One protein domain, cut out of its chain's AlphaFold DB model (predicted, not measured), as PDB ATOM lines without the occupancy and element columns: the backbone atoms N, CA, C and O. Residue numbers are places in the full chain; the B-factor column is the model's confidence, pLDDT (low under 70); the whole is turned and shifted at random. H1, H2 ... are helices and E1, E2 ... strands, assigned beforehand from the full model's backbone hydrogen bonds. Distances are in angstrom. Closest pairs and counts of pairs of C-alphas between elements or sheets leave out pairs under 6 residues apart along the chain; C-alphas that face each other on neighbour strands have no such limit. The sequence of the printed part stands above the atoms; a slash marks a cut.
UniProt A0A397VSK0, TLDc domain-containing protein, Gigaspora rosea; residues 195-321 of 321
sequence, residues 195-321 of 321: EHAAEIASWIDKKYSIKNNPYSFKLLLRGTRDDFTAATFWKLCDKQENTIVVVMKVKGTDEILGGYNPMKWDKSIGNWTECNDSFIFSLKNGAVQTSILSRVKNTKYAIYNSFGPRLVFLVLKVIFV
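Overview. This is residues 195 to 321 of the 321 residues of the protein "TLDc domain-containing protein" of Gigaspora rosea (UniProt A0A397VSK0). What is the main picture? A strongly twisted sheet of six strands curls round helix H1, while H3 packs on the opposite face, over edge strand E1. What is it made of? The printed part has 127 residues, under half of them in named elements, with three named helices and six named strands in the order H1 E1 H2 H3 E2 E3 E4 E5 E6; the class is mixed. The sheet, E1 E6 E2 E3 E4 E5, is antiparallel, and the whole is compact, with a radius of gyration of the C-alphas of 14.3 A and spans of 38 by 32 by 29 A.

Along the chain. Where are the strands? From first to last C-alpha, E1, residues 215 to 222, measures 19.7 A, E2, 243 to 249, 17.7 A, E3, 256 to 261, 16.8 A, E4, 279 to 283, 12.6 A, E5, 292 to 295, 10.1 A, and E6, 314 to 320, 19.4 A, ending at (204.101, 136.997, 196.045). Where are the helices? H1, residues 195 to 205, 15.6 A, begins at (202.527, 153.600, 200.285); H2 is 223 to 226, 4.8 A, and H3 230 to 237, 10.1 A.

Arrangement. How do the strands pair? Within hydrogen-bond range are N 218 and O 317 of E1 and E6, 2.8 A, and N 244 and O 316 of E2 and E6, 2.8 A. E2 E3 E4 E5 form a meander, each strand the antiparallel neighbour of the one before, with N 245 and O 259 at 2.7 A, N 281 and O 258 at 2.8 A, and N 280 and O 294 at 2.9 A. E1, H2 H3 and E2 form a split strand-helix-strand unit, with E6 between its two strands and a right-handed crossover. Where are the helices? H1 is on the sheet, the C-alphas of Ala 201 and Tyr 215 being its closest to E1, 6.7 A. H3, on the opposite face at a height of 9.6 A, is over E1 and only just slantwise to it, 32 degrees on the local plane; their closest C-alphas are Leu 236 and Leu 220, 6.4 A. H2 is only just not on the sheet, with 4 pairs of C-alphas within 10 A. What of their backbones? Every O i to N i+4 pair is within hydrogen-bond range in H1 and H3; H2 is too short for one, and 0 of its 1 O i to N i+3 pair is within range.

Size, cuts and confidence. How large is it? The two C-alphas farthest apart, Lys 211 and Gly 270, are 40.4 A apart, and the printed part has no cut. Which links are long? E3 to E4, 17 residues, and E5 to E6, 18. Where is confidence low? 21 residues have pLDDT under 70, among them 306 to 314.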
ATOM      1  N   GLU A 195     201.221 152.941 200.422       81.00
ATOM      2  CA  GLU A 195     202.527 153.600 200.285       81.00
ATOM      3  C   GLU A 195     203.557 152.984 201.237       81.00
ATOM      4  O   GLU A 195     204.667 152.662 200.818       81.00
ATOM      5  N   HIS A 196     203.179 152.756 202.497       86.12
ATOM      6  CA  HIS A 196     204.008 152.066 203.487       86.12
ATOM      7  C   HIS A 196     204.282 150.622 203.070       86.12
ATOM      8  O   HIS A 196     205.412 150.152 203.168       86.12
ATOM      9  N   ALA A 197     203.262 149.915 202.583       84.44
ATOM     10  CA  ALA A 197     203.395 148.554 202.079       84.44
ATOM     11  C   ALA A 197     204.374 148.474 200.896       84.44
ATOM     12  O   ALA A 197     205.253 147.611 200.879       84.44
ATOM     13  N   ALA A 198     204.279 149.403 199.943       84.50
ATOM     14  CA  ALA A 198     205.206 149.499 198.821       84.50
ATOM     15  C   ALA A 198     206.625 149.885 199.262       84.50
ATOM     16  O   ALA A 198     207.602 149.356 198.733       84.50
ATOM     17  N   GLU A 199     206.760 150.777 200.245       88.56
ATOM     18  CA  GLU A 199     208.056 151.156 200.807       88.56
ATOM     19  C   GLU A 199     208.721 149.969 201.519       88.56
ATOM     20  O   GLU A 199     209.885 149.674 201.248       88.56
ATOM     21  N   ILE A 200     207.979 149.202 202.323       89.62
ATOM     22  CA  ILE A 200     208.502 147.981 202.946       89.62
ATOM     23  C   ILE A 200     208.880 146.940 201.885       89.62
ATOM     24  O   ILE A 200     209.973 146.380 201.951       89.62
ATOM     25  N   ALA A 201     208.034 146.716 200.875       88.12
ATOM     26  CA  ALA A 201     208.349 145.838 199.746       88.12
ATOM     27  C   ALA A 201     209.640 146.262 199.024       88.12
ATOM     28  O   ALA A 201     210.467 145.425 198.657       88.12
ATOM     29  N   SER A 202     209.858 147.573 198.880       88.69
ATOM     30  CA  SER A 202     211.098 148.114 198.326       88.69
ATOM     31  C   SER A 202     212.312 147.803 199.204       88.69
ATOM     32  O   SER A 202     213.407 147.650 198.683       88.69
ATOM     33  N   TRP A 203     212.165 147.654 200.521       90.81
ATOM     34  CA  TRP A 203     213.274 147.279 201.402       90.81
ATOM     35  C   TRP A 203     213.579 145.783 201.402       90.81
ATOM     36  O   TRP A 203     214.727 145.423 201.678       90.81
ATOM     37  N   ILE A 204     212.595 144.941 201.081       87.81
ATOM     38  CA  ILE A 204     212.782 143.492 200.939       87.81
ATOM     39  C   ILE A 204     213.647 143.216 199.697       87.81
ATOM     40  O   ILE A 204     214.775 142.753 199.840       87.81
ATOM     41  N   ASP A 205     213.205 143.652 198.510       81.56
ATOM     42  CA  ASP A 205     213.860 143.306 197.230       81.56
ATOM     43  C   ASP A 205     214.609 144.459 196.539       81.56
ATOM     44  O   ASP A 205     215.137 144.300 195.439       81.56
ATOM     45  N   LYS A 206     214.674 145.645 197.159       72.81
ATOM     46  CA  LYS A 206     215.408 146.834 196.661       72.81
ATOM     47  C   LYS A 206     214.961 147.351 195.284       72.81
ATOM     48  O   LYS A 206     215.715 148.087 194.651       72.81
ATOM     49  N   LYS A 207     213.766 146.980 194.801       69.69
ATOM     50  CA  LYS A 207     213.386 147.184 193.387       69.69
ATOM     51  C   LYS A 207     211.997 147.781 193.130       69.69
ATOM     52  O   LYS A 207     211.755 148.278 192.031       69.69
ATOM     53  N   TYR A 208     211.082 147.744 194.094       72.56
ATOM     54  CA  TYR A 208     209.665 148.012 193.821       72.56
ATOM     55  C   TYR A 208     209.204 149.425 194.189       72.56
ATOM     56  O   TYR A 208     209.767 150.085 195.058       72.56
ATOM     57  N   SER A 209     208.154 149.875 193.498       62.94
ATOM     58  CA  SER A 209     207.400 151.103 193.777       62.94
ATOM     59  C   SER A 209     205.912 150.767 193.898       62.94
ATOM     60  O   SER A 209     205.513 149.660 193.543       62.94
ATOM     61  N   ILE A 210     205.082 151.723 194.335       61.25
ATOM     62  CA  ILE A 210     203.628 151.529 194.519       61.25
ATOM     63  C   ILE A 210     202.967 150.908 193.280       61.25
ATOM     64  O   ILE A 210     202.141 150.015 193.406       61.25
ATOM     65  N   LYS A 211     203.358 151.340 192.074       60.41
ATOM     66  CA  LYS A 211     202.723 150.900 190.822       60.41
ATOM     67  C   LYS A 211     203.102 149.478 190.393       60.41
ATOM     68  O   LYS A 211     202.362 148.873 189.631       60.41
ATOM     69  N   ASN A 212     204.238 148.962 190.869       71.31
ATOM     70  CA  ASN A 212     204.830 147.704 190.406       71.31
ATOM     71  C   ASN A 212     205.190 146.797 191.594       71.31
ATOM     72  O   ASN A 212     206.268 146.206 191.608       71.31
ATOM     73  N   ASN A 213     204.340 146.751 192.620       71.25
ATOM     74  CA  ASN A 213     204.569 145.936 193.805       71.25
ATOM     75  C   ASN A 213     203.958 144.529 193.617       71.25
ATOM     76  O   ASN A 213     202.734 144.427 193.599       71.25
ATOM     77  N   PRO A 214     204.759 143.447 193.495       77.94
ATOM     78  CA  PRO A 214     204.234 142.083 193.364       77.94
ATOM     79  C   PRO A 214     203.762 141.501 194.703       77.94
ATOM     80  O   PRO A 214     203.281 140.373 194.762       77.94
ATOM     81  N   TYR A 215     203.952 142.237 195.799       79.94
ATOM     82  CA  TYR A 215     203.657 141.756 197.132       79.94
ATOM     83  C   TYR A 215     202.225 142.054 197.557       79.94
ATOM     84  O   TYR A 215     201.764 143.194 197.514       79.94
ATOM     85  N   SER A 216     201.574 141.026 198.087       81.69
ATOM     86  CA  SER A 216     200.348 141.128 198.862       81.69
ATOM     87  C   SER A 216     200.640 140.873 200.339       81.69
ATOM     88  O   SER A 216     201.408 139.974 200.697       81.69
ATOM     89  N   PHE A 217     200.025 141.671 201.209       83.94
ATOM     90  CA  PHE A 217     200.163 141.541 202.656       83.94
ATOM     91  C   PHE A 217     198.901 140.920 203.240       83.94
ATOM     92  O   PHE A 217     197.808 141.466 203.116       83.94
ATOM     93  N   LYS A 218     199.056 139.792 203.931       85.81
ATOM     94  CA  LYS A 218     197.963 139.102 204.616       85.81
ATOM     95  C   LYS A 218     198.062 139.305 206.121       85.81
ATOM     96  O   LYS A 218     199.059 138.919 206.729       85.81
ATOM     97  N   LEU A 219     197.014 139.842 206.740       85.44
ATOM     98  CA  LEU A 219     196.941 139.972 208.193       85.44
ATOM     99  C   LEU A 219     196.933 138.601 208.883       85.44
ATOM    100  O   LEU A 219     196.044 137.788 208.638       85.44
ATOM    101  N   LEU A 220     197.906 138.368 209.767       87.38
ATOM    102  CA  LEU A 220     197.963 137.187 210.632       87.38
ATOM    103  C   LEU A 220     197.403 137.482 212.021       87.38
ATOM    104  O   LEU A 220     196.550 136.743 212.503       87.38
ATOM    105  N   LEU A 221     197.862 138.568 212.646       84.81
ATOM    106  CA  LEU A 221     197.524 138.919 214.024       84.81
ATOM    107  C   LEU A 221     197.326 140.429 214.159       84.81
ATOM    108  O   LEU A 221     198.152 141.209 213.682       84.81
ATOM    109  N   ARG A 222     196.243 140.830 214.827       84.19
ATOM    110  CA  ARG A 222     195.935 142.213 215.206       84.19
ATOM    111  C   ARG A 222     195.539 142.224 216.669       84.19
ATOM    112  O   ARG A 222     194.452 141.763 216.998       84.19
ATOM    113  N   GLY A 223     196.357 142.790 217.548       78.50
ATOM    114  CA  GLY A 223     196.102 142.600 218.977       78.50
ATOM    115  C   GLY A 223     194.825 143.259 219.527       78.50
ATOM    116  O   GLY A 223     194.298 142.796 220.531       78.50
ATOM    117  N   THR A 224     194.227 144.246 218.839       77.06
ATOM    118  CA  THR A 224     192.871 144.736 219.184       77.06
ATOM    119  C   THR A 224     191.755 143.723 218.895       77.06
ATOM    120  O   THR A 224     190.668 143.859 219.440       77.06
ATOM    121  N   ARG A 225     192.003 142.733 218.026       81.62
ATOM    122  CA  ARG A 225     191.085 141.627 217.697       81.62
ATOM    123  C   ARG A 225     191.455 140.348 218.439       81.62
ATOM    124  O   ARG A 225     190.575 139.657 218.928       81.62
ATOM    125  N   ASP A 226     192.745 140.035 218.459       83.12
ATOM    126  CA  ASP A 226     193.251 138.712 218.818       83.12
ATOM    127  C   ASP A 226     193.874 138.651 220.212       83.12
ATOM    128  O   ASP A 226     194.289 137.572 220.592       83.12
ATOM    129  N   ASP A 227     193.926 139.765 220.953       78.75
ATOM    130  CA  ASP A 227     194.700 139.964 222.186       78.75
ATOM    131  C   ASP A 227     196.227 140.127 221.998       78.75
ATOM    132  O   ASP A 227     196.786 139.982 220.908       78.75
ATOM    133  N   PHE A 228     196.903 140.530 223.080       77.62
ATOM    134  CA  PHE A 228     198.332 140.869 223.109       77.62
ATOM    135  C   PHE A 228     199.172 139.822 223.849       77.62
ATOM    136  O   PHE A 228     200.109 140.166 224.574       77.62
ATOM    137  N   THR A 229     198.831 138.539 223.724       81.88
ATOM    138  CA  THR A 229     199.553 137.482 224.437       81.88
ATOM    139  C   THR A 229     200.573 136.769 223.549       81.88
ATOM    140  O   THR A 229     200.356 136.516 222.362       81.88
ATOM    141  N   ALA A 230     201.696 136.359 224.150       82.19
ATOM    142  CA  ALA A 230     202.661 135.486 223.480       82.19
ATOM    143  C   ALA A 230     202.017 134.156 223.042       82.19
ATOM    144  O   ALA A 230     202.407 133.588 222.026       82.19
ATOM    145  N   ALA A 231     201.014 133.677 223.788       86.06
ATOM    146  CA  ALA A 231     200.251 132.482 223.444       86.06
ATOM    147  C   ALA A 231     199.492 132.657 222.120       86.06
ATOM    148  O   ALA A 231     199.617 131.808 221.237       86.06
ATOM    149  N   THR A 232     198.779 133.771 221.941       87.44
ATOM    150  CA  THR A 232     198.093 134.100 220.684       87.44
ATOM    151  C   THR A 232     199.080 134.278 219.537       87.44
ATOM    152  O   THR A 232     198.861 133.724 218.458       87.44
ATOM    153  N   PHE A 233     200.203 134.969 219.762       86.25
ATOM    154  CA  PHE A 233     201.247 135.090 218.743       86.25
ATOM    155  C   PHE A 233     201.724 133.719 218.264       86.25
ATOM    156  O   PHE A 233     201.693 133.445 217.069       86.25
ATOM    157  N   TRP A 234     202.097 132.815 219.171       87.31
ATOM    158  CA  TRP A 234     202.535 131.476 218.775       87.31
ATOM    159  C   TRP A 234     201.404 130.621 218.196       87.31
ATOM    160  O   TRP A 234     201.660 129.745 217.380       87.31
ATOM    161  N   LYS A 235     200.144 130.869 218.557       89.25
ATOM    162  CA  LYS A 235     199.003 130.193 217.930       89.25
ATOM    163  C   LYS A 235     198.846 130.579 216.453       89.25
ATOM    164  O   LYS A 235     198.511 129.718 215.647       89.25
ATOM    165  N   LEU A 236     199.066 131.850 216.107       88.00
ATOM    166  CA  LEU A 236     198.792 132.396 214.769       88.00
ATOM    167  C   LEU A 236     200.035 132.498 213.869       88.00
ATOM    168  O   LEU A 236     199.919 132.422 212.646       88.00
ATOM    169  N   CYS A 237     201.214 132.684 214.456       87.50
ATOM    170  CA  CYS A 237     202.452 132.996 213.743       87.50
ATOM    171  C   CYS A 237     203.512 131.887 213.819       87.50
ATOM    172  O   CYS A 237     204.505 131.987 213.102       87.50
ATOM    173  N   ASP A 238     203.331 130.824 214.616       88.94
ATOM    174  CA  ASP A 238     204.280 129.699 214.633       88.94
ATOM    175  C   ASP A 238     204.408 129.080 213.234       88.94
ATOM    176  O   ASP A 238     203.429 128.865 212.514       88.94
ATOM    177  N   LYS A 239     205.659 128.845 212.839       89.75
ATOM    178  CA  LYS A 239     206.098 128.388 211.516       89.75
ATOM    179  C   LYS A 239     205.758 129.325 210.351       89.75
ATOM    180  O   LYS A 239     205.942 128.931 209.202       89.75
ATOM    181  N   GLN A 240     205.311 130.558 210.605       89.00
ATOM    182  CA  GLN A 240     205.131 131.557 209.549       89.00
ATOM    183  C   GLN A 240     206.461 132.240 209.229       89.00
ATOM    184  O   GLN A 240     207.118 132.781 210.116       89.00
ATOM    185  N   GLU A 241     206.836 132.215 207.956       87.56
ATOM    186  CA  GLU A 241     207.978 132.924 207.366       87.56
ATOM    187  C   GLU A 241     207.528 134.196 206.639       87.56
ATOM    188  O   GLU A 241     206.324 134.420 206.469       87.56
ATOM    189  N   ASN A 242     208.488 135.008 206.183       84.62
ATOM    190  CA  ASN A 242     208.226 136.246 205.441       84.62
ATOM    191  C   ASN A 242     207.209 137.145 206.154       84.62
ATOM    192  O   ASN A 242     206.229 137.617 205.576       84.62
ATOM    193  N   THR A 243     207.427 137.345 207.449       80.25
ATOM    194  CA  THR A 243     206.517 138.090 208.312       80.25
ATOM    195  C   THR A 243     207.039 139.495 208.556       80.25
ATOM    196  O   THR A 243     208.175 139.701 208.975       80.25
ATOM    197  N   ILE A 244     206.192 140.489 208.326       70.38
ATOM    198  CA  ILE A 244     206.396 141.841 208.831       70.38
ATOM    199  C   ILE A 244     205.684 141.929 210.165       70.38
ATOM    200  O   ILE A 244     204.480 141.710 210.267       70.38
ATOM    201  N   VAL A 245     206.436 142.287 211.189       70.69
ATOM    202  CA  VAL A 245     205.937 142.575 212.520       70.69
ATOM    203  C   VAL A 245     205.919 144.092 212.678       70.69
ATOM    204  O   VAL A 245     206.946 144.710 212.935       70.69
ATOM    205  N   VAL A 246     204.761 144.721 212.522       65.00
ATOM    206  CA  VAL A 246     204.562 146.124 212.902       65.00
ATOM    207  C   VAL A 246     204.250 146.144 214.395       65.00
ATOM    208  O   VAL A 246     203.300 145.511 214.852       65.00
ATOM    209  N   VAL A 247     205.105 146.802 215.172       63.78
ATOM    210  CA  VAL A 247     205.179 146.618 216.623       63.78
ATOM    211  C   VAL A 247     204.424 147.705 217.384       63.78
ATOM    212  O   VAL A 247     203.977 147.420 218.489       63.78
ATOM    213  N   MET A 248     204.299 148.940 216.864       69.94
ATOM    214  CA  MET A 248     203.654 150.056 217.585       69.94
ATOM    215  C   MET A 248     203.205 151.170 216.620       69.94
ATOM    216  O   MET A 248     204.048 151.722 215.914       69.94
ATOM    217  N   LYS A 249     201.920 151.564 216.643       73.62
ATOM    218  CA  LYS A 249     201.567 152.987 216.466       73.62
ATOM    219  C   LYS A 249     201.724 153.613 217.845       73.62
ATOM    220  O   LYS A 249     201.013 153.217 218.771       73.62
ATOM    221  N   VAL A 250     202.700 154.496 218.016       74.19
ATOM    222  CA  VAL A 250     203.004 155.057 219.338       74.19
ATOM    223  C   VAL A 250     201.831 155.945 219.769       74.19
ATOM    224  O   VAL A 250     201.417 156.857 219.058       74.19
ATOM    225  N   LYS A 251     201.221 155.636 220.920       69.56
ATOM    226  CA  LYS A 251     200.029 156.355 221.392       69.56
ATOM    227  C   LYS A 251     200.361 157.835 221.601       69.56
ATOM    228  O   LYS A 251     201.317 158.157 222.297       69.56
ATOM    229  N   GLY A 252     199.529 158.716 221.049       68.12
ATOM    230  CA  GLY A 252     199.736 160.165 221.127       68.12
ATOM    231  C   GLY A 252     200.741 160.708 220.109       68.12
ATOM    232  O   GLY A 252     200.988 161.910 220.112       68.12
ATOM    233  N   THR A 253     201.290 159.864 219.229       72.44
ATOM    234  CA  THR A 253     202.101 160.293 218.085       72.44
ATOM    235  C   THR A 253     201.611 159.626 216.793       72.44
ATOM    236  O   THR A 253     200.769 158.722 216.801       72.44
ATOM    237  N   ASP A 254     202.135 160.093 215.658       72.19
ATOM    238  CA  ASP A 254     201.909 159.479 214.346       72.19
ATOM    239  C   ASP A 254     203.009 158.459 213.979       72.19
ATOM    240  O   ASP A 254     203.036 157.965 212.853       72.19
ATOM    241  N   GLU A 255     203.909 158.105 214.905       80.75
ATOM    242  CA  GLU A 255     205.022 157.189 214.631       80.75
ATOM    243  C   GLU A 255     204.549 155.741 214.472       80.75
ATOM    244  O   GLU A 255     203.815 155.208 215.311       80.75
ATOM    245  N   ILE A 256     205.022 155.091 213.407       87.12
ATOM    246  CA  ILE A 256     204.770 153.678 213.121       87.12
ATOM    247  C   ILE A 256     206.108 152.945 213.090       87.12
ATOM    248  O   ILE A 256     206.944 153.189 212.219       87.12
ATOM    249  N   LEU A 257     206.287 152.016 214.026       88.81
ATOM    250  CA  LEU A 257     207.512 151.242 214.201       88.81
ATOM    251  C   LEU A 257     207.265 149.764 213.910       88.81
ATOM    252  O   LEU A 257     206.220 149.210 214.267       88.81
ATOM    253  N   GLY A 258     208.240 149.102 213.295       90.25
ATOM    254  CA  GLY A 258     208.127 147.692 212.945       90.25
ATOM    255  C   GLY A 258     209.456 147.025 212.625       90.25
ATOM    256  O   GLY A 258     210.530 147.607 212.765       90.25
ATOM    257  N   GLY A 259     209.369 145.779 212.187       90.25
ATOM    258  CA  GLY A 259     210.478 145.013 211.653       90.25
ATOM    259  C   GLY A 259     210.003 143.902 210.732       90.25
ATOM    260  O   GLY A 259     208.839 143.518 210.732       90.25
ATOM    261  N   TYR A 260     210.913 143.405 209.914       90.62
ATOM    262  CA  TYR A 260     210.688 142.317 208.983       90.62
ATOM    263  C   TYR A 260     211.567 141.132 209.357       90.62
ATOM    264  O   TYR A 260     212.772 141.272 209.580       90.62
ATOM    265  N   ASN A 261     210.934 139.967 209.403       88.31
ATOM    266  CA  ASN A 261     211.566 138.683 209.587       88.31
ATOM    267  C   ASN A 261     211.259 137.782 208.371       88.31
ATOM    268  O   ASN A 261     210.128 137.295 208.252       88.31
ATOM    269  N   PRO A 262     212.244 137.514 207.496       89.00
ATOM    270  CA  PRO A 262     212.081 136.567 206.392       89.00
ATOM    271  C   PRO A 262     212.036 135.109 206.871       89.00
ATOM    272  O   PRO A 262     211.424 134.265 206.226       89.00
ATOM    273  N   MET A 263     212.638 134.801 208.021       87.56
ATOM    274  CA  MET A 263     212.712 133.450 208.571       87.56
ATOM    275  C   MET A 263     211.397 133.037 209.232       87.56
ATOM    276  O   MET A 263     210.629 133.865 209.725       87.56
ATOM    277  N   LYS A 264     211.163 131.724 209.314       88.62
ATOM    278  CA  LYS A 264     210.032 131.182 210.071       88.62
ATOM    279  C   LYS A 264     210.165 131.491 211.566       88.62
ATOM    280  O   LYS A 264     211.214 131.244 212.160       88.62
ATOM    281  N   TRP A 265     209.090 131.973 212.183       86.88
ATOM    282  CA  TRP A 265     208.962 131.959 213.642       86.88
ATOM    283  C   TRP A 265     208.879 130.516 214.122       86.88
ATOM    284  O   TRP A 265     208.125 129.727 213.558       86.88
ATOM    285  N   ASP A 266     209.649 130.140 215.138       87.25
ATOM    286  CA  ASP A 266     209.688 128.748 215.580       87.25
ATOM    287  C   ASP A 266     209.738 128.647 217.097       87.25
ATOM    288  O   ASP A 266     210.803 128.750 217.704       87.25
ATOM    289  N   LYS A 267     208.583 128.377 217.711       84.38
ATOM    290  CA  LYS A 267     208.482 128.279 219.175       84.38
ATOM    291  C   LYS A 267     209.318 127.148 219.778       84.38
ATOM    292  O   LYS A 267     209.523 127.124 220.987       84.38
ATOM    293  N   SER A 268     209.745 126.174 218.967       86.38
ATOM    294  CA  SER A 268     210.594 125.074 219.439       86.38
ATOM    295  C   SER A 268     212.067 125.474 219.560       86.38
ATOM    296  O   SER A 268     212.834 124.795 220.241       86.38
ATOM    297  N   ILE A 269     212.464 126.589 218.939       79.25
ATOM    298  CA  ILE A 269     213.837 127.087 218.944       79.25
ATOM    299  C   ILE A 269     213.978 128.116 220.067       79.25
ATOM    300  O   ILE A 269     213.851 129.307 219.850       79.25
ATOM    301  N   GLY A 270     214.310 127.687 221.284       79.56
ATOM    302  CA  GLY A 270     214.567 128.598 222.412       79.56
ATOM    303  C   GLY A 270     215.887 129.385 222.325       79.56
ATOM    304  O   GLY A 270     216.551 129.565 223.343       79.56
ATOM    305  N   ASN A 271     216.325 129.797 221.130       82.94
ATOM    306  CA  ASN A 271     217.641 130.399 220.899       82.94
ATOM    307  C   ASN A 271     217.627 131.447 219.770       82.94
ATOM    308  O   ASN A 271     216.610 131.686 219.114       82.94
ATOM    309  N   TRP A 272     218.778 132.081 219.557       84.44
ATOM    310  CA  TRP A 272     219.026 132.975 218.441       84.44
ATOM    311  C   TRP A 272     219.045 132.221 217.114       84.44
ATOM    312  O   TRP A 272     219.548 131.104 217.018       84.44
ATOM    313  N   THR A 273     218.479 132.841 216.087       85.56
ATOM    314  CA  THR A 273     218.465 132.343 214.713       85.56
ATOM    315  C   THR A 273     219.203 133.326 213.822       85.56
ATOM    316  O   THR A 273     218.974 134.538 213.898       85.56
ATOM    317  N   GLU A 274     220.097 132.791 212.993       89.62
ATOM    318  CA  GLU A 274     220.859 133.587 212.045       89.62
ATOM    319  C   GLU A 274     219.960 134.107 210.918       89.62
ATOM    320  O   GLU A 274     219.184 133.352 210.331       89.62
ATOM    321  N   CYS A 275     220.049 135.405 210.625       88.81
ATOM    322  CA  CYS A 275     219.320 136.027 209.525       88.81
ATOM    323  C   CYS A 275     220.066 137.265 209.016       88.81
ATOM    324  O   CYS A 275     220.476 138.108 209.815       88.81
ATOM    325  N   ASN A 276     220.193 137.392 207.694       90.25
ATOM    326  CA  ASN A 276     220.897 138.504 207.040       90.25
ATOM    327  C   ASN A 276     219.944 139.593 206.536       90.25
ATOM    328  O   ASN A 276     220.311 140.764 206.473       90.25
ATOM    329  N   ASP A 277     218.714 139.205 206.201       90.31
ATOM    330  CA  ASP A 277     217.767 140.073 205.498       90.31
ATOM    331  C   ASP A 277     216.705 140.677 206.425       90.31
ATOM    332  O   ASP A 277     215.848 141.441 205.982       90.31
ATOM    333  N   SER A 278     216.785 140.389 207.727       90.06
ATOM    334  CA  SER A 278     215.945 141.039 208.731       90.06
ATOM    335  C   SER A 278     216.314 142.512 208.917       90.06
ATOM    336  O   SER A 278     217.474 142.935 208.809       90.06
ATOM    337  N   PHE A 279     215.301 143.317 209.210       91.62
ATOM    338  CA  PHE A 279     215.471 144.738 209.476       91.62
ATOM    339  C   PHE A 279     214.387 145.255 210.412       91.62
ATOM    340  O   PHE A 279     213.288 144.714 210.461       91.62
ATOM    341  N   ILE A 280     214.689 146.332 211.123       91.94
ATOM    342  CA  ILE A 280     213.705 147.145 211.840       91.94
ATOM    343  C   ILE A 280     213.544 148.478 211.119       91.94
ATOM    344  O   ILE A 280     214.445 148.917 210.397       91.94
ATOM    345  N   PHE A 281     212.400 149.120 211.298       91.81
ATOM    346  CA  PHE A 281     212.095 150.363 210.618       91.81
ATOM    347  C   PHE A 281     211.190 151.286 211.430       91.81
ATOM    348  O   PHE A 281     210.425 150.855 212.294       91.81
ATOM    349  N   SER A 282     211.261 152.566 211.074       91.19
ATOM    350  CA  SER A 282     210.270 153.590 211.385       91.19
ATOM    351  C   SER A 282     209.708 154.109 210.071       91.19
ATOM    352  O   SER A 282     210.483 154.501 209.203       91.19
ATOM    353  N   LEU A 283     208.391 154.105 209.897       88.62
ATOM    354  CA  LEU A 283     207.759 154.635 208.687       88.62
ATOM    355  C   LEU A 283     207.493 156.133 208.833       88.62
ATOM    356  O   LEU A 283     207.077 156.603 209.894       88.62
ATOM    357  N   LYS A 284     207.687 156.870 207.739       85.00
ATOM    358  CA  LYS A 284     207.147 158.221 207.589       85.00
ATOM    359  C   LYS A 284     205.629 158.155 207.684       85.00
ATOM    360  O   LYS A 284     205.018 157.280 207.093       85.00
ATOM    361  N   ASN A 285     205.019 159.076 208.409       75.69
ATOM    362  CA  ASN A 285     203.570 159.166 208.528       75.69
ATOM    363  C   ASN A 285     203.222 160.531 209.108       75.69
ATOM    364  O   ASN A 285     203.738 160.860 210.173       75.69
ATOM    365  N   GLY A 286     202.376 161.312 208.429       68.12
ATOM    366  CA  GLY A 286     201.922 162.634 208.887       68.12
ATOM    367  C   GLY A 286     203.059 163.558 209.354       68.12
ATOM    368  O   GLY A 286     203.630 164.300 208.550       68.12
ATOM    369  N   ALA A 287     203.361 163.489 210.656       63.94
ATOM    370  CA  ALA A 287     204.437 164.180 211.362       63.94
ATOM    371  C   ALA A 287     205.868 163.701 211.021       63.94
ATOM    372  O   ALA A 287     206.779 164.526 210.956       63.94
ATOM    373  N   VAL A 288     206.091 162.402 210.786       70.12
ATOM    374  CA  VAL A 288     207.426 161.852 210.472       70.12
ATOM    375  C   VAL A 288     207.725 162.054 208.987       70.12
ATOM    376  O   VAL A 288     206.999 161.545 208.134       70.12
ATOM    377  N   GLN A 289     208.789 162.799 208.670       71.88
ATOM    378  CA  GLN A 289     209.106 163.205 207.292       71.88
ATOM    379  C   GLN A 289     209.765 162.102 206.456       71.88
ATOM    380  O   GLN A 289     209.530 162.023 205.249       71.88
ATOM    381  N   THR A 290     210.580 161.249 207.077       84.75
ATOM    382  CA  THR A 290     211.355 160.218 206.384       84.75
ATOM    383  C   THR A 290     211.271 158.884 207.105       84.75
ATOM    384  O   THR A 290     211.275 158.811 208.333       84.75
ATOM    385  N   SER A 291     211.192 157.817 206.317       90.62
ATOM    386  CA  SER A 291     211.263 156.463 206.837       90.62
ATOM    387  C   SER A 291     212.717 156.120 207.161       90.62
ATOM    388  O   SER A 291     213.629 156.451 206.399       90.62
ATOM    389  N   ILE A 292     212.945 155.450 208.287       92.94
ATOM    390  CA  ILE A 292     214.261 154.998 208.738       92.94
ATOM    391  C   ILE A 292     214.295 153.479 208.637       92.94
ATOM    392  O   ILE A 292     213.438 152.802 209.199       92.94
ATOM    393  N   LEU A 293     215.311 152.949 207.961       92.88
ATOM    394  CA  LEU A 293     215.567 151.519 207.837       92.88
ATOM    395  C   LEU A 293     216.863 151.164 208.569       92.88
ATOM    396  O   LEU A 293     217.914 151.738 208.289       92.88
ATOM    397  N   SER A 294     216.811 150.170 209.452       93.75
ATOM    398  CA  SER A 294     217.983 149.630 210.138       93.75
ATOM    399  C   SER A 294     218.079 148.125 209.913       93.75
ATOM    400  O   SER A 294     217.290 147.348 210.448       93.75
ATOM    401  N   ARG A 295     219.071 147.708 209.123       92.69
ATOM    402  CA  ARG A 295     219.357 146.292 208.857       92.69
ATOM    403  C   ARG A 295     220.184 145.674 209.975       92.69
ATOM    404  O   ARG A 295     220.914 146.368 210.687       92.69
ATOM    405  N   VAL A 296     220.078 144.358 210.107       90.00
ATOM    406  CA  VAL A 296     220.895 143.582 211.038       90.00
ATOM    407  C   VAL A 296     222.395 143.817 210.804       90.00
ATOM    408  O   VAL A 296     222.872 143.839 209.672       90.00
ATOM    409  N   LYS A 297     223.148 144.004 211.895       90.88
ATOM    410  CA  LYS A 297     224.622 144.086 211.867       90.88
ATOM    411  C   LYS A 297     225.286 142.773 212.265       90.88
ATOM    412  O   LYS A 297     226.287 142.389 211.674       90.88
ATOM    413  N   ASN A 298     224.745 142.104 213.283       91.00
ATOM    414  CA  ASN A 298     225.243 140.821 213.767       91.00
ATOM    415  C   ASN A 298     224.208 139.735 213.474       91.00
ATOM    416  O   ASN A 298     223.238 139.567 214.211       91.00
ATOM    417  N   THR A 299     224.421 139.028 212.369       91.69
ATOM    418  CA  THR A 299     223.454 138.100 211.775       91.69
ATOM    419  C   THR A 299     223.142 136.930 212.697       91.69
ATOM    420  O   THR A 299     221.991 136.518 212.776       91.69
ATOM    421  N   LYS A 300     224.122 136.462 213.483       90.12
ATOM    422  CA  LYS A 300     223.988 135.339 214.432       90.12
ATOM    423  C   LYS A 300     223.001 135.598 215.572       90.12
ATOM    424  O   LYS A 300     222.500 134.648 216.163       90.12
ATOM    425  N   TYR A 301     222.733 136.868 215.878       86.62
ATOM    426  CA  TYR A 301     221.825 137.305 216.942       86.62
ATOM    427  C   TYR A 301     220.694 138.172 216.379       86.62
ATOM    428  O   TYR A 301     220.240 139.116 217.021       86.62
ATOM    429  N   ALA A 302     220.260 137.886 215.150       84.69
ATOM    430  CA  ALA A 302     219.234 138.670 214.476       84.69
ATOM    431  C   ALA A 302     217.852 138.503 215.123       84.69
ATOM    432  O   ALA A 302     217.117 139.473 215.294       84.69
ATOM    433  N   ILE A 303     217.494 137.261 215.466       83.69
ATOM    434  CA  ILE A 303     216.133 136.894 215.871       83.69
ATOM    435  C   ILE A 303     216.196 135.955 217.058       83.69
ATOM    436  O   ILE A 303     216.923 134.969 217.016       83.69
ATOM    437  N   TYR A 304     215.413 136.234 218.094       82.81
ATOM    438  CA  TYR A 304     215.341 135.402 219.287       82.81
ATOM    439  C   TYR A 304     213.963 134.751 219.409       82.81
ATOM    440  O   TYR A 304     212.954 135.444 219.517       82.81
ATOM    441  N   ASN A 305     213.922 133.418 219.398       74.88
ATOM    442  CA  ASN A 305     212.693 132.624 219.288       74.88
ATOM    443  C   ASN A 305     212.192 132.063 220.645       74.88
ATOM    444  O   ASN A 305     211.734 130.931 220.724       74.88
ATOM    445  N   SER A 306     212.265 132.814 221.751       68.19
ATOM    446  CA  SER A 306     211.853 132.283 223.076       68.19
ATOM    447  C   SER A 306     210.709 133.033 223.753       68.19
ATOM    448  O   SER A 306     209.853 132.424 224.393       68.19
ATOM    449  N   PHE A 307     210.641 134.348 223.583       61.81
ATOM    450  CA  PHE A 307     209.547 135.160 224.085       61.81
ATOM    451  C   PHE A 307     208.789 135.640 222.862       61.81
ATOM    452  O   PHE A 307     209.329 136.411 222.070       61.81
ATOM    453  N   GLY A 308     207.541 135.183 222.702       58.75
ATOM    454  CA  GLY A 308     206.618 135.856 221.789       58.75
ATOM    455  C   GLY A 308     206.700 137.362 222.062       58.75
ATOM    456  O   GLY A 308     206.998 137.765 223.198       58.75
ATOM    457  N   PRO A 309     206.556 138.208 221.045       51.47
ATOM    458  CA  PRO A 309     206.988 139.578 221.197       51.47
ATOM    459  C   PRO A 309     206.061 140.266 222.241       51.47
ATOM    460  O   PRO A 309     204.912 139.866 222.427       51.47
ATOM    461  N   ARG A 310     206.590 141.198 223.055       49.59
ATOM    462  CA  ARG A 310     205.931 141.739 224.279       49.59
ATOM    463  C   ARG A 310     205.244 143.110 224.093       49.59
ATOM    464  O   ARG A 310     205.078 143.856 225.050       49.59
ATOM    465  N   LEU A 311     204.903 143.475 222.863       47.84
ATOM    466  CA  LEU A 311     204.395 144.794 222.457       47.84
ATOM    467  C   LEU A 311     203.076 144.657 221.653       47.84
ATOM    468  O   LEU A 311     202.469 143.595 221.615       47.84
ATOM    469  N   VAL A 312     202.547 145.735 221.084       48.72
ATOM    470  CA  VAL A 312     201.213 145.772 220.446       48.72
ATOM    471  C   VAL A 312     201.331 145.398 218.962       48.72
ATOM    472  O   VAL A 312     201.573 146.260 218.128       48.72
ATOM    473  N   PHE A 313     201.160 144.124 218.589       63.25
ATOM    474  CA  PHE A 313     201.475 143.690 217.215       63.25
ATOM    475  C   PHE A 313     200.334 143.829 216.209       63.25
ATOM    476  O   PHE A 313     199.199 143.397 216.433       63.25
ATOM    477  N   LEU A 314     200.710 144.333 215.038       65.94
ATOM    478  CA  LEU A 314     200.123 143.971 213.760       65.94
ATOM    479  C   LEU A 314     201.148 143.101 213.017       65.94
ATOM    480  O   LEU A 314     202.221 143.579 212.660       65.94
ATOM    481  N   VAL A 315     200.831 141.829 212.778       74.94
ATOM    482  CA  VAL A 315     201.702 140.920 212.014       74.94
ATOM    483  C   VAL A 315     201.089 140.662 210.648       74.94
ATOM    484  O   VAL A 315     199.956 140.190 210.549       74.94
ATOM    485  N   LEU A 316     201.850 140.946 209.597       76.25
ATOM    486  CA  LEU A 316     201.479 140.706 208.209       76.25
ATOM    487  C   LEU A 316     202.386 139.628 207.616       76.25
ATOM    488  O   LEU A 316     203.593 139.630 207.845       76.25
ATOM    489  N   LYS A 317     201.819 138.721 206.825       82.62
ATOM    490  CA  LYS A 317     202.567 137.791 205.981       82.62
ATOM    491  C   LYS A 317     202.706 138.370 204.587       82.62
ATOM    492  O   LYS A 317     201.720 138.820 204.009       82.62
ATOM    493  N   VAL A 318     203.913 138.314 204.056       79.12
ATOM    494  CA  VAL A 318     204.227 138.710 202.691       79.12
ATOM    495  C   VAL A 318     203.966 137.529 201.753       79.12
ATOM    496  O   VAL A 318     204.415 136.412 202.012       79.12
ATOM    497  N   ILE A 319     203.205 137.767 200.687       78.62
ATOM    498  CA  ILE A 319     202.842 136.784 199.659       78.62
ATOM    499  C   ILE A 319     203.200 137.380 198.297       78.62
ATOM    500  O   ILE A 319     202.876 138.536 198.038       78.62
ATOM    501  N   PHE A 320     203.856 136.609 197.435       70.94
ATOM    502  CA  PHE A 320     204.101 136.997 196.045       70.94
ATOM    503  C   PHE A 320     202.872 136.654 195.195       70.94
ATOM    504  O   PHE A 320     202.354 135.541 195.316       70.94
ATOM    505  N   VAL A 321     202.406 137.610 194.386       63.41
ATOM    506  CA  VAL A 321     201.270 137.458 193.458       63.41
ATOM    507  C   VAL A 321     201.751 137.163 192.047       63.41
ATOM    508  O   VAL A 321     202.725 137.819 191.608       63.41
TER     509      VAL A 321